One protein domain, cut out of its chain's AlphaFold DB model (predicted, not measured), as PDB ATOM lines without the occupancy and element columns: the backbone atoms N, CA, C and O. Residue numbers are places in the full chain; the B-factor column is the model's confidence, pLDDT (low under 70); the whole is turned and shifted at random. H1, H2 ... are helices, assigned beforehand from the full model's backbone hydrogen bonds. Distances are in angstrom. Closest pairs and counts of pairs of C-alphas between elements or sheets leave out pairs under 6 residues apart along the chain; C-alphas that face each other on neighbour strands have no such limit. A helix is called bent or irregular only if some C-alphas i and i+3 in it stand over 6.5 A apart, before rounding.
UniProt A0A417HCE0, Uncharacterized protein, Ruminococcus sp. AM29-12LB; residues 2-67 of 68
ATOM      1  N   LYS A   2     150.767 104.839   2.409       79.19
ATOM      2  CA  LYS A   2     149.324 104.718   2.092       79.19
ATOM      3  C   LYS A   2     148.995 105.110   0.647       79.19
ATOM      4  O   LYS A   2     148.363 104.354  -0.069       79.19
ATOM      5  N   GLU A   3     149.507 106.258   0.218       83.25
ATOM      6  CA  GLU A   3     149.314 106.774  -1.138       83.25
ATOM      7  C   GLU A   3     149.927 105.861  -2.217       83.25
ATOM      8  O   GLU A   3     149.291 105.576  -3.219       83.25
ATOM      9  N   ALA A   4     151.115 105.300  -1.966       83.06
ATOM     10  CA  ALA A   4     151.761 104.356  -2.880       83.06
ATOM     11  C   ALA A   4     150.976 103.040  -3.031       83.06
ATOM     12  O   ALA A   4     150.917 102.491  -4.123       83.06
ATOM     13  N   ILE A   5     150.346 102.551  -1.954       80.69
ATOM     14  CA  ILE A   5     149.461 101.377  -2.014       80.69
ATOM     15  C   ILE A   5     148.213 101.702  -2.840       80.69
ATOM     16  O   ILE A   5     147.810 100.892  -3.665       80.69
ATOM     17  N   ILE A   6     147.627 102.889  -2.657       80.06
ATOM     18  CA  ILE A   6     146.458 103.325  -3.436       80.06
ATOM     19  C   ILE A   6     146.798 103.389  -4.928       80.06
ATOM     20  O   ILE A   6     146.056 102.824  -5.728       80.06
ATOM     21  N   TYR A   7     147.922 104.007  -5.300       85.88
ATOM     22  CA  TYR A   7     148.348 104.058  -6.701       85.88
ATOM     23  C   TYR A   7     148.648 102.670  -7.268       85.88
ATOM     24  O   TYR A   7     148.189 102.368  -8.358       85.88
ATOM     25  N   LEU A   8     149.308 101.786  -6.514       83.88
ATOM     26  CA  LEU A   8     149.554 100.411  -6.962       83.88
ATOM     27  C   LEU A   8     148.247  99.642  -7.224       83.88
ATOM     28  O   LEU A   8     148.131  98.939  -8.224       83.88
ATOM     29  N   LEU A   9     147.259  99.761  -6.331       82.06
ATOM     30  CA  LEU A   9     145.951  99.123  -6.504       82.06
ATOM     31  C   LEU A   9     145.206  99.688  -7.718       82.06
ATOM     32  O   LEU A   9     144.596  98.927  -8.469       82.06
ATOM     33  N   PHE A  10     145.283 101.003  -7.916       82.62
ATOM     34  CA  PHE A  10     144.700 101.679  -9.069       82.62
ATOM     35  C   PHE A  10     145.364 101.238 -10.378       82.62
ATOM     36  O   PHE A  10     144.668 100.814 -11.297       82.62
ATOM     37  N   ASP A  11     146.695 101.237 -10.437       85.50
ATOM     38  CA  ASP A  11     147.461 100.802 -11.604       85.50
ATOM     39  C   ASP A  11     147.176  99.332 -11.932       85.50
ATOM     40  O   ASP A  11     146.974  98.982 -13.094       85.50
ATOM     41  N   ASN A  12     147.101  98.459 -10.924       82.81
ATOM     42  CA  ASN A  12     146.748  97.052 -11.125       82.81
ATOM     43  C   ASN A  12     145.344  96.893 -11.710       82.81
ATOM     44  O   ASN A  12     145.139  96.053 -12.585       82.81
ATOM     45  N   TRP A  13     144.386  97.698 -11.252       82.19
ATOM     46  CA  TRP A  13     143.039  97.686 -11.805       82.19
ATOM     47  C   TRP A  13     143.016  98.203 -13.249       82.19
ATOM     48  O   TRP A  13     142.487  97.518 -14.123       82.19
ATOM     49  N   CYS A  14     143.663  99.335 -13.537       81.88
ATOM     50  CA  CYS A  14     143.756  99.891 -14.891       81.88
ATOM     51  C   CYS A  14     144.452  98.952 -15.887       81.88
ATOM     52  O   CYS A  14     144.103  98.942 -17.066       81.88
ATOM     53  N   ASN A  15     145.428  98.170 -15.424       82.88
ATOM     54  CA  ASN A  15     146.155  97.204 -16.249       82.88
ATOM     55  C   ASN A  15     145.492  95.817 -16.290       82.88
ATOM     56  O   ASN A  15     145.975  94.927 -16.994       82.88
ATOM     57  N   SER A  16     144.407  95.607 -15.541       76.94
ATOM     58  CA  SER A  16     143.663  94.351 -15.569       76.94
ATOM     59  C   SER A  16     142.798  94.255 -16.826       76.94
ATOM     60  O   SER A  16     142.280  95.245 -17.342       76.94
ATOM     61  N   GLY A  17     142.650  93.037 -17.352       77.75
ATOM     62  CA  GLY A  17     141.662  92.787 -18.393       77.75
ATOM     63  C   GLY A  17     140.256  93.039 -17.850       77.75
ATOM     64  O   GLY A  17     139.953  92.665 -16.719       77.75
ATOM     65  N   HIS A  18     139.390  93.649 -18.657       82.44
ATOM     66  CA  HIS A  18     137.995  93.841 -18.276       82.44
ATOM     67  C   HIS A  18     137.285  92.487 -18.179       82.44
ATOM     68  O   HIS A  18     137.315  91.697 -19.127       82.44
ATOM     69  N   GLU A  19     136.628  92.234 -17.048       88.62
ATOM     70  CA  GLU A  19     135.795  91.043 -16.877       88.62
ATOM     71  C   GLU A  19     134.662  91.018 -17.927       88.62
ATOM     72  O   GLU A  19     134.205  92.079 -18.375       88.62
ATOM     73  N   PRO A  20     134.166  89.829 -18.323       93.19
ATOM     74  CA  PRO A  20     133.145  89.697 -19.365       93.19
ATOM     75  C   PRO A  20     131.903  90.569 -19.136       93.19
ATOM     76  O   PRO A  20     131.408  91.180 -20.079       93.19
ATOM     77  N   GLU A  21     131.461  90.692 -17.883       92.94
ATOM     78  CA  GLU A  21     130.316  91.520 -17.473       92.94
ATOM     79  C   GLU A  21     130.501  93.010 -17.816       92.94
ATOM     80  O   GLU A  21     129.576  93.659 -18.305       92.94
ATOM     81  N   VAL A  22     131.717  93.542 -17.649       93.38
ATOM     82  CA  VAL A  22     132.051  94.932 -17.993       93.38
ATOM     83  C   VAL A  22     132.035  95.113 -19.509       93.38
ATOM     84  O   VAL A  22     131.506  96.102 -20.018       93.38
ATOM     85  N   ILE A  23     132.571  94.140 -20.252       94.62
ATOM     86  CA  ILE A  23     132.587  94.173 -21.720       94.62
ATOM     87  C   ILE A  23     131.161  94.127 -22.281       94.62
ATOM     88  O   ILE A  23     130.859  94.835 -23.245       94.62
ATOM     89  N   GLU A  24     130.283  93.303 -21.710       96.19
ATOM     90  CA  GLU A  24     128.882  93.207 -22.124       96.19
ATOM     91  C   GLU A  24     128.113  94.501 -21.849       96.19
ATOM     92  O   GLU A  24     127.476  95.030 -22.766       96.19
ATOM     93  N   ALA A  25     128.238  95.063 -20.642       96.19
ATOM     94  CA  ALA A  25     127.622  96.344 -20.302       96.19
ATOM     95  C   ALA A  25     128.134  97.474 -21.214       96.19
ATOM     96  O   ALA A  25     127.352  98.282 -21.718       96.19
ATOM     97  N   MET A  26     129.436  97.479 -21.521       96.19
ATOM     98  CA  MET A  26     130.042  98.463 -22.420       96.19
ATOM     99  C   MET A  26     129.498  98.336 -23.845       96.19
ATOM    100  O   MET A  26     129.126  99.337 -24.456       96.19
ATOM    101  N   LYS A  27     129.389  97.111 -24.376       97.31
ATOM    102  CA  LYS A  27     128.783  96.868 -25.696       97.31
ATOM    103  C   LYS A  27     127.338  97.360 -25.750       97.31
ATOM    104  O   LYS A  27     126.963  97.999 -26.730       97.31
ATOM    105  N   LYS A  28     126.551  97.091 -24.705       97.25
ATOM    106  CA  LYS A  28     125.148  97.513 -24.610       97.25
ATOM    107  C   LYS A  28     125.017  99.038 -24.613       97.25
ATOM    108  O   LYS A  28     124.223  99.567 -25.385       97.25
ATOM    109  N   ALA A  29     125.850  99.731 -23.836       97.56
ATOM    110  CA  ALA A  29     125.887 101.192 -23.804       97.56
ATOM    111  C   ALA A  29     126.334 101.809 -25.142       97.56
ATOM    112  O   ALA A  29     125.755 102.796 -25.583       97.56
ATOM    113  N   ILE A  30     127.318 101.214 -25.831       97.31
ATOM    114  CA  ILE A  30     127.759 101.677 -27.162       97.31
ATOM    115  C   ILE A  30     126.646 101.508 -28.205       97.31
ATOM    116  O   ILE A  30     126.454 102.377 -29.052       97.31
ATOM    117  N   GLN A  31     125.929 100.382 -28.167       98.00
ATOM    118  CA  GLN A  31     124.863 100.082 -29.124       98.00
ATOM    119  C   GLN A  31     123.593 100.903 -28.879       98.00
ATOM    120  O   GLN A  31     122.900 101.238 -29.838       98.00
ATOM    121  N   ASN A  32     123.275 101.216 -27.621       97.50
ATOM    122  CA  ASN A  32     122.066 101.941 -27.245       97.50
ATOM    123  C   ASN A  32     122.334 102.866 -26.044       97.50
ATOM    124  O   ASN A  32     122.010 102.480 -24.926       97.50
ATOM    125  N   PRO A  33     122.911 104.065 -26.249       96.38
ATOM    126  CA  PRO A  33     123.365 104.944 -25.169       96.38
ATOM    127  C   PRO A  33     122.200 105.693 -24.504       96.38
ATOM    128  O   PRO A  33     121.990 106.886 -24.723       96.38
ATOM    129  N   THR A  34     121.427 104.983 -23.685       98.25
ATOM    130  CA  THR A  34     120.397 105.561 -22.808       98.25
ATOM    131  C   THR A  34     120.939 105.781 -21.400       98.25
ATOM    132  O   THR A  34     121.928 105.160 -21.012       98.25
ATOM    133  N   GLU A  35     120.255 106.612 -20.608       98.00
ATOM    134  CA  GLU A  35     120.571 106.813 -19.187       98.00
ATOM    135  C   GLU A  35     120.709 105.478 -18.441       98.00
ATOM    136  O   GLU A  35     121.735 105.242 -17.811       98.00
ATOM    137  N   ASP A  36     119.755 104.561 -18.626       97.94
ATOM    138  CA  ASP A  36     119.785 103.235 -17.999       97.94
ATOM    139  C   ASP A  36     121.034 102.429 -18.376       97.94
ATOM    140  O   ASP A  36     121.676 101.844 -17.508       97.94
ATOM    141  N   THR A  37     121.415 102.399 -19.659       97.38
ATOM    142  CA  THR A  37     122.591 101.621 -20.100       97.38
ATOM    143  C   THR A  37     123.914 102.235 -19.644       97.38
ATOM    144  O   THR A  37     124.868 101.509 -19.373       97.38
ATOM    145  N   ILE A  38     123.977 103.563 -19.531       97.31
ATOM    146  CA  ILE A  38     125.152 104.273 -19.018       97.31
ATOM    147  C   ILE A  38     125.257 104.084 -17.502       97.31
ATOM    148  O   ILE A  38     126.356 103.868 -16.983       97.31
ATOM    149  N   PHE A  39     124.126 104.106 -16.795       97.44
ATOM    150  CA  PHE A  39     124.064 103.824 -15.365       97.44
ATOM    151  C   PHE A  39     124.449 102.370 -15.060       97.44
ATOM    152  O   PHE A  39     125.246 102.124 -14.153       97.44
ATOM    153  N   GLU A  40     123.947 101.414 -15.845       97.31
ATOM    154  CA  GLU A  40     124.322  99.998 -15.768       97.31
ATOM    155  C   GLU A  40     125.824  99.812 -15.992       97.31
ATOM    156  O   GLU A  40     126.487  99.194 -15.160       97.31
ATOM    157  N   LEU A  41     126.384 100.398 -17.058       96.56
ATOM    158  CA  LEU A  41     127.822 100.353 -17.323       96.56
ATOM    159  C   LEU A  41     128.630 100.901 -16.142       96.56
ATOM    160  O   LEU A  41     129.558 100.238 -15.682       96.56
ATOM    161  N   SER A  42     128.260 102.076 -15.632       95.25
ATOM    162  CA  SER A  42     128.955 102.710 -14.503       95.25
ATOM    163  C   SER A  42     128.905 101.823 -13.256       95.25
ATOM    164  O   SER A  42     129.939 101.538 -12.658       95.25
ATOM    165  N   SER A  43     127.725 101.291 -12.930       96.50
ATOM    166  CA  SER A  43     127.517 100.420 -11.767       96.50
ATOM    167  C   SER A  43     128.333  99.127 -11.854       96.50
ATOM    168  O   SER A  43     128.942  98.704 -10.871       96.50
ATOM    169  N   VAL A  44     128.366  98.492 -13.031       95.06
ATOM    170  CA  VAL A  44     129.120  97.249 -13.256       95.06
ATOM    171  C   VAL A  44     130.625  97.506 -13.179       95.06
ATOM    172  O   VAL A  44     131.338  96.744 -12.525       95.06
ATOM    173  N   VAL A  45     131.112  98.593 -13.783       91.88
ATOM    174  CA  VAL A  45     132.529  98.991 -13.717       91.88
ATOM    175  C   VAL A  45     132.957  99.256 -12.272       91.88
ATOM    176  O   VAL A  45     133.986  98.736 -11.839       91.88
ATOM    177  N   GLU A  46     132.165 100.007 -11.506       91.38
ATOM    178  CA  GLU A  46     132.463 100.324 -10.105       91.38
ATOM    179  C   GLU A  46     132.474  99.077  -9.212       91.38
ATOM    180  O   GLU A  46     133.420  98.860  -8.448       91.38
ATOM    181  N   ALA A  47     131.456  98.216  -9.329       92.25
ATOM    182  CA  ALA A  47     131.384  96.974  -8.563       92.25
ATOM    183  C   ALA A  47     132.577  96.054  -8.868       92.25
ATOM    184  O   ALA A  47     133.148  95.430  -7.962       92.25
ATOM    185  N   ASN A  48     132.985  95.999 -10.136       91.06
ATOM    186  CA  ASN A  48     134.127  95.216 -10.573       91.06
ATOM    187  C   ASN A  48     135.451  95.757 -10.006       91.06
ATOM    188  O   ASN A  48     136.234  94.991  -9.433       91.06
ATOM    189  N   ALA A  49     135.655  97.075 -10.069       87.19
ATOM    190  CA  ALA A  49     136.811  97.754  -9.486       87.19
ATOM    191  C   ALA A  49     136.926  97.504  -7.980       87.19
ATOM    192  O   ALA A  49     137.995  97.148  -7.474       87.19
ATOM    193  N   PHE A  50     135.807  97.612  -7.262       88.56
ATOM    194  CA  PHE A  50     135.762  97.337  -5.832       88.56
ATOM    195  C   PHE A  50     136.164  95.890  -5.518       88.56
ATOM    196  O   PHE A  50     137.015  95.644  -4.658       88.56
ATOM    197  N   LYS A  51     135.608  94.919  -6.250       89.06
ATOM    198  CA  LYS A  51     135.936  93.493  -6.095       89.06
ATOM    199  C   LYS A  51     137.415  93.208  -6.369       89.06
ATOM    200  O   LYS A  51     138.024  92.428  -5.631       89.06
ATOM    201  N   ALA A  52     137.992  93.828  -7.397       87.19
ATOM    202  CA  ALA A  52     139.415  93.721  -7.703       87.19
ATOM    203  C   ALA A  52     140.273  94.280  -6.557       87.19
ATOM    204  O   ALA A  52     141.150  93.576  -6.053       87.19
ATOM    205  N   GLY A  53     139.949  95.479  -6.062       86.12
ATOM    206  CA  GLY A  53     140.646  96.095  -4.931       86.12
ATOM    207  C   GLY A  53     140.612  95.234  -3.664       86.12
ATOM    208  O   GLY A  53     141.650  95.013  -3.038       86.12
ATOM    209  N   VAL A  54     139.450  94.666  -3.315       88.38
ATOM    210  CA  VAL A  54     139.321  93.753  -2.163       88.38
ATOM    211  C   VAL A  54     140.201  92.512  -2.332       88.38
ATOM    212  O   VAL A  54     140.884  92.116  -1.385       88.38
ATOM    213  N   ARG A  55     140.231  91.908  -3.527       88.38
ATOM    214  CA  ARG A  55     141.095  90.749  -3.814       88.38
ATOM    215  C   ARG A  55     142.575  91.089  -3.653       88.38
ATOM    216  O   ARG A  55     143.289  90.324  -3.012       88.38
ATOM    217  N   SER A  56     143.023  92.231  -4.169       86.00
ATOM    218  CA  SER A  56     144.415  92.667  -4.019       86.00
ATOM    219  C   SER A  56     144.789  92.932  -2.558       86.00
ATOM    220  O   SER A  56     145.862  92.522  -2.118       86.00
ATOM    221  N   CYS A  57     143.893  93.529  -1.766       86.12
ATOM    222  CA  CYS A  57     144.099  93.682  -0.323       86.12
ATOM    223  C   CYS A  57     144.221  92.326   0.391       86.12
ATOM    224  O   CYS A  57     145.102  92.152   1.234       86.12
ATOM    225  N   LEU A  58     143.365  91.357   0.050       88.00
ATOM    226  CA  LEU A  58     143.426  90.001   0.609       88.00
ATOM    227  C   LEU A  58     144.744  89.300   0.260       88.00
ATOM    228  O   LEU A  58     145.358  88.703   1.140       88.00
ATOM    229  N   GLN A  59     145.204  89.415  -0.988       86.38
ATOM    230  CA  GLN A  59     146.498  88.876  -1.421       86.38
ATOM    231  C   GLN A  59     147.661  89.508  -0.658       86.38
ATOM    232  O   GLN A  59     148.515  88.789  -0.152       86.38
ATOM    233  N   MET A  60     147.665  90.836  -0.494       85.00
ATOM    234  CA  MET A  60     148.683  91.509   0.316       85.00
ATOM    235  C   MET A  60     148.698  90.993   1.757       85.00
ATOM    236  O   MET A  60     149.768  90.725   2.293       85.00
ATOM    237  N   MET A  61     147.532  90.832   2.390       87.00
ATOM    238  CA  MET A  61     147.463  90.277   3.747       87.00
ATOM    239  C   MET A  61     147.976  88.835   3.801       87.00
ATOM    240  O   MET A  61     148.682  88.486   4.742       87.00
ATOM    241  N   HIS A  62     147.667  88.017   2.794       86.50
ATOM    242  CA  HIS A  62     148.169  86.648   2.700       86.50
ATOM    243  C   HIS A  62     149.702  86.609   2.601       86.50
ATOM    244  O   HIS A  62     150.346  85.929   3.395       86.50
ATOM    245  N   CYS A  63     150.303  87.406   1.716       85.81
ATOM    246  CA  CYS A  63     151.761  87.468   1.578       85.81
ATOM    247  C   CYS A  63     152.465  88.062   2.809       85.81
ATOM    248  O   CYS A  63     153.618  87.745   3.064       85.81
ATOM    249  N   LEU A  64     151.809  88.954   3.561       84.44
ATOM    250  CA  LEU A  64     152.413  89.586   4.741       84.44
ATOM    251  C   LEU A  64     152.324  88.732   6.008       84.44
ATOM    252  O   LEU A  64     153.153  88.901   6.901       84.44
ATOM    253  N   PHE A  65     151.292  87.893   6.130       86.25
ATOM    254  CA  PHE A  65     150.956  87.242   7.399       86.25
ATOM    255  C   PHE A  65     150.780  85.721   7.317       86.25
ATOM    256  O   PHE A  65     150.602  85.103   8.365       86.25
ATOM    257  N   ILE A  66     150.768  85.120   6.122       79.62
ATOM    258  CA  ILE A  66     150.495  83.683   5.938       79.62
ATOM    259  C   ILE A  66     151.633  82.969   5.198       79.62
ATOM    260  O   ILE A  66     152.015  81.882   5.620       79.62
ATOM    261  N   GLU A  67     152.169  83.540   4.117       61.97
ATOM    262  CA  GLU A  67     153.295  82.940   3.380       61.97
ATOM    263  C   GLU A  67     154.646  83.319   4.025       61.97
ATOM    264  O   GLU A  67     155.025  84.489   4.007       61.97
TER     265      GLU A  67
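What this domain is: This is residues 2 to 67 of the 68 residues of an uncharacterized protein of Ruminococcus sp. AM29-12LB (UniProt A0A417HCE0). One long helix, H3, makes the long axis of the model, and two shorter helices pack on it one after the other: H2 folds alongside its first part as a helical hairpin, and H1 meets it further along at a slant, with residues 9 to 13 alone. The last part of H3, residues 58 to 65, sticks out past both of them together with residues 66 and 67. The printed part has 66 residues, with three named helices in the order H1, H2, H3 and no named strand; the class is all helix. The whole is loose, with a radius of gyration of the C-alphas of 14.9 A, and its C-alphas span 47 by 22 by 17 A.

How they stand to each other: The printed part begins with H1, residues 2 to 14. A tight link of 5 residues joins it to H2, residues 20 to 31, and these two helices are apart. A tight link of 3 residues then joins H2 to H3, residues 35 to 65. H2 and H3 touch, with 14 pairs of C-alphas within 8 A; the closest C-alphas are those of Ala 29 and Thr 37, 5.0 A apart. They run opposite ways at a shallow tilt of 22 degrees and form a helical hairpin, in which H3 touches H2 with residues 37 to 48 alone. H1 touches H3 with residues 9 to 13 alone, and H3 touches H1 with residues 49 to 56 alone. Their closest C-alphas are those of Leu 9 and Gly 53, 6.3 A apart. H1 and H3 run opposite ways at a steep tilt of 55 degrees. In H1, H2 and H3 every O i to N i+4 pair is within hydrogen-bond range.

Where its parts are: H1 runs from Lys 2, with its C-alpha at (149.324, 104.718, 2.092), to Cys 14, and measures 18.5 A from first to last C-alpha. H2 runs from Pro 20, with its C-alpha at (133.145, 89.697, -19.365), to Gln 31, over 16.5 A. H3 runs from Glu 35 to Phe 65, whose C-alpha is at (150.956, 87.242, 7.399), over 44.9 A. No helix is bent or irregular.

The domain as a whole: The two C-alphas farthest apart are those of Thr 34 and Glu 67, 47.7 A. Residues 31 to 36 stand free, as do residues 58 to 67, of which 58 to 65 belong to H3. Without these stretches the body has 50 residues and spans 36 by 18 by 16 A. The printed part has no cut, and both links between the helices are tight. The mean pLDDT of the printed part is 89.0, and residue 67 is under 70.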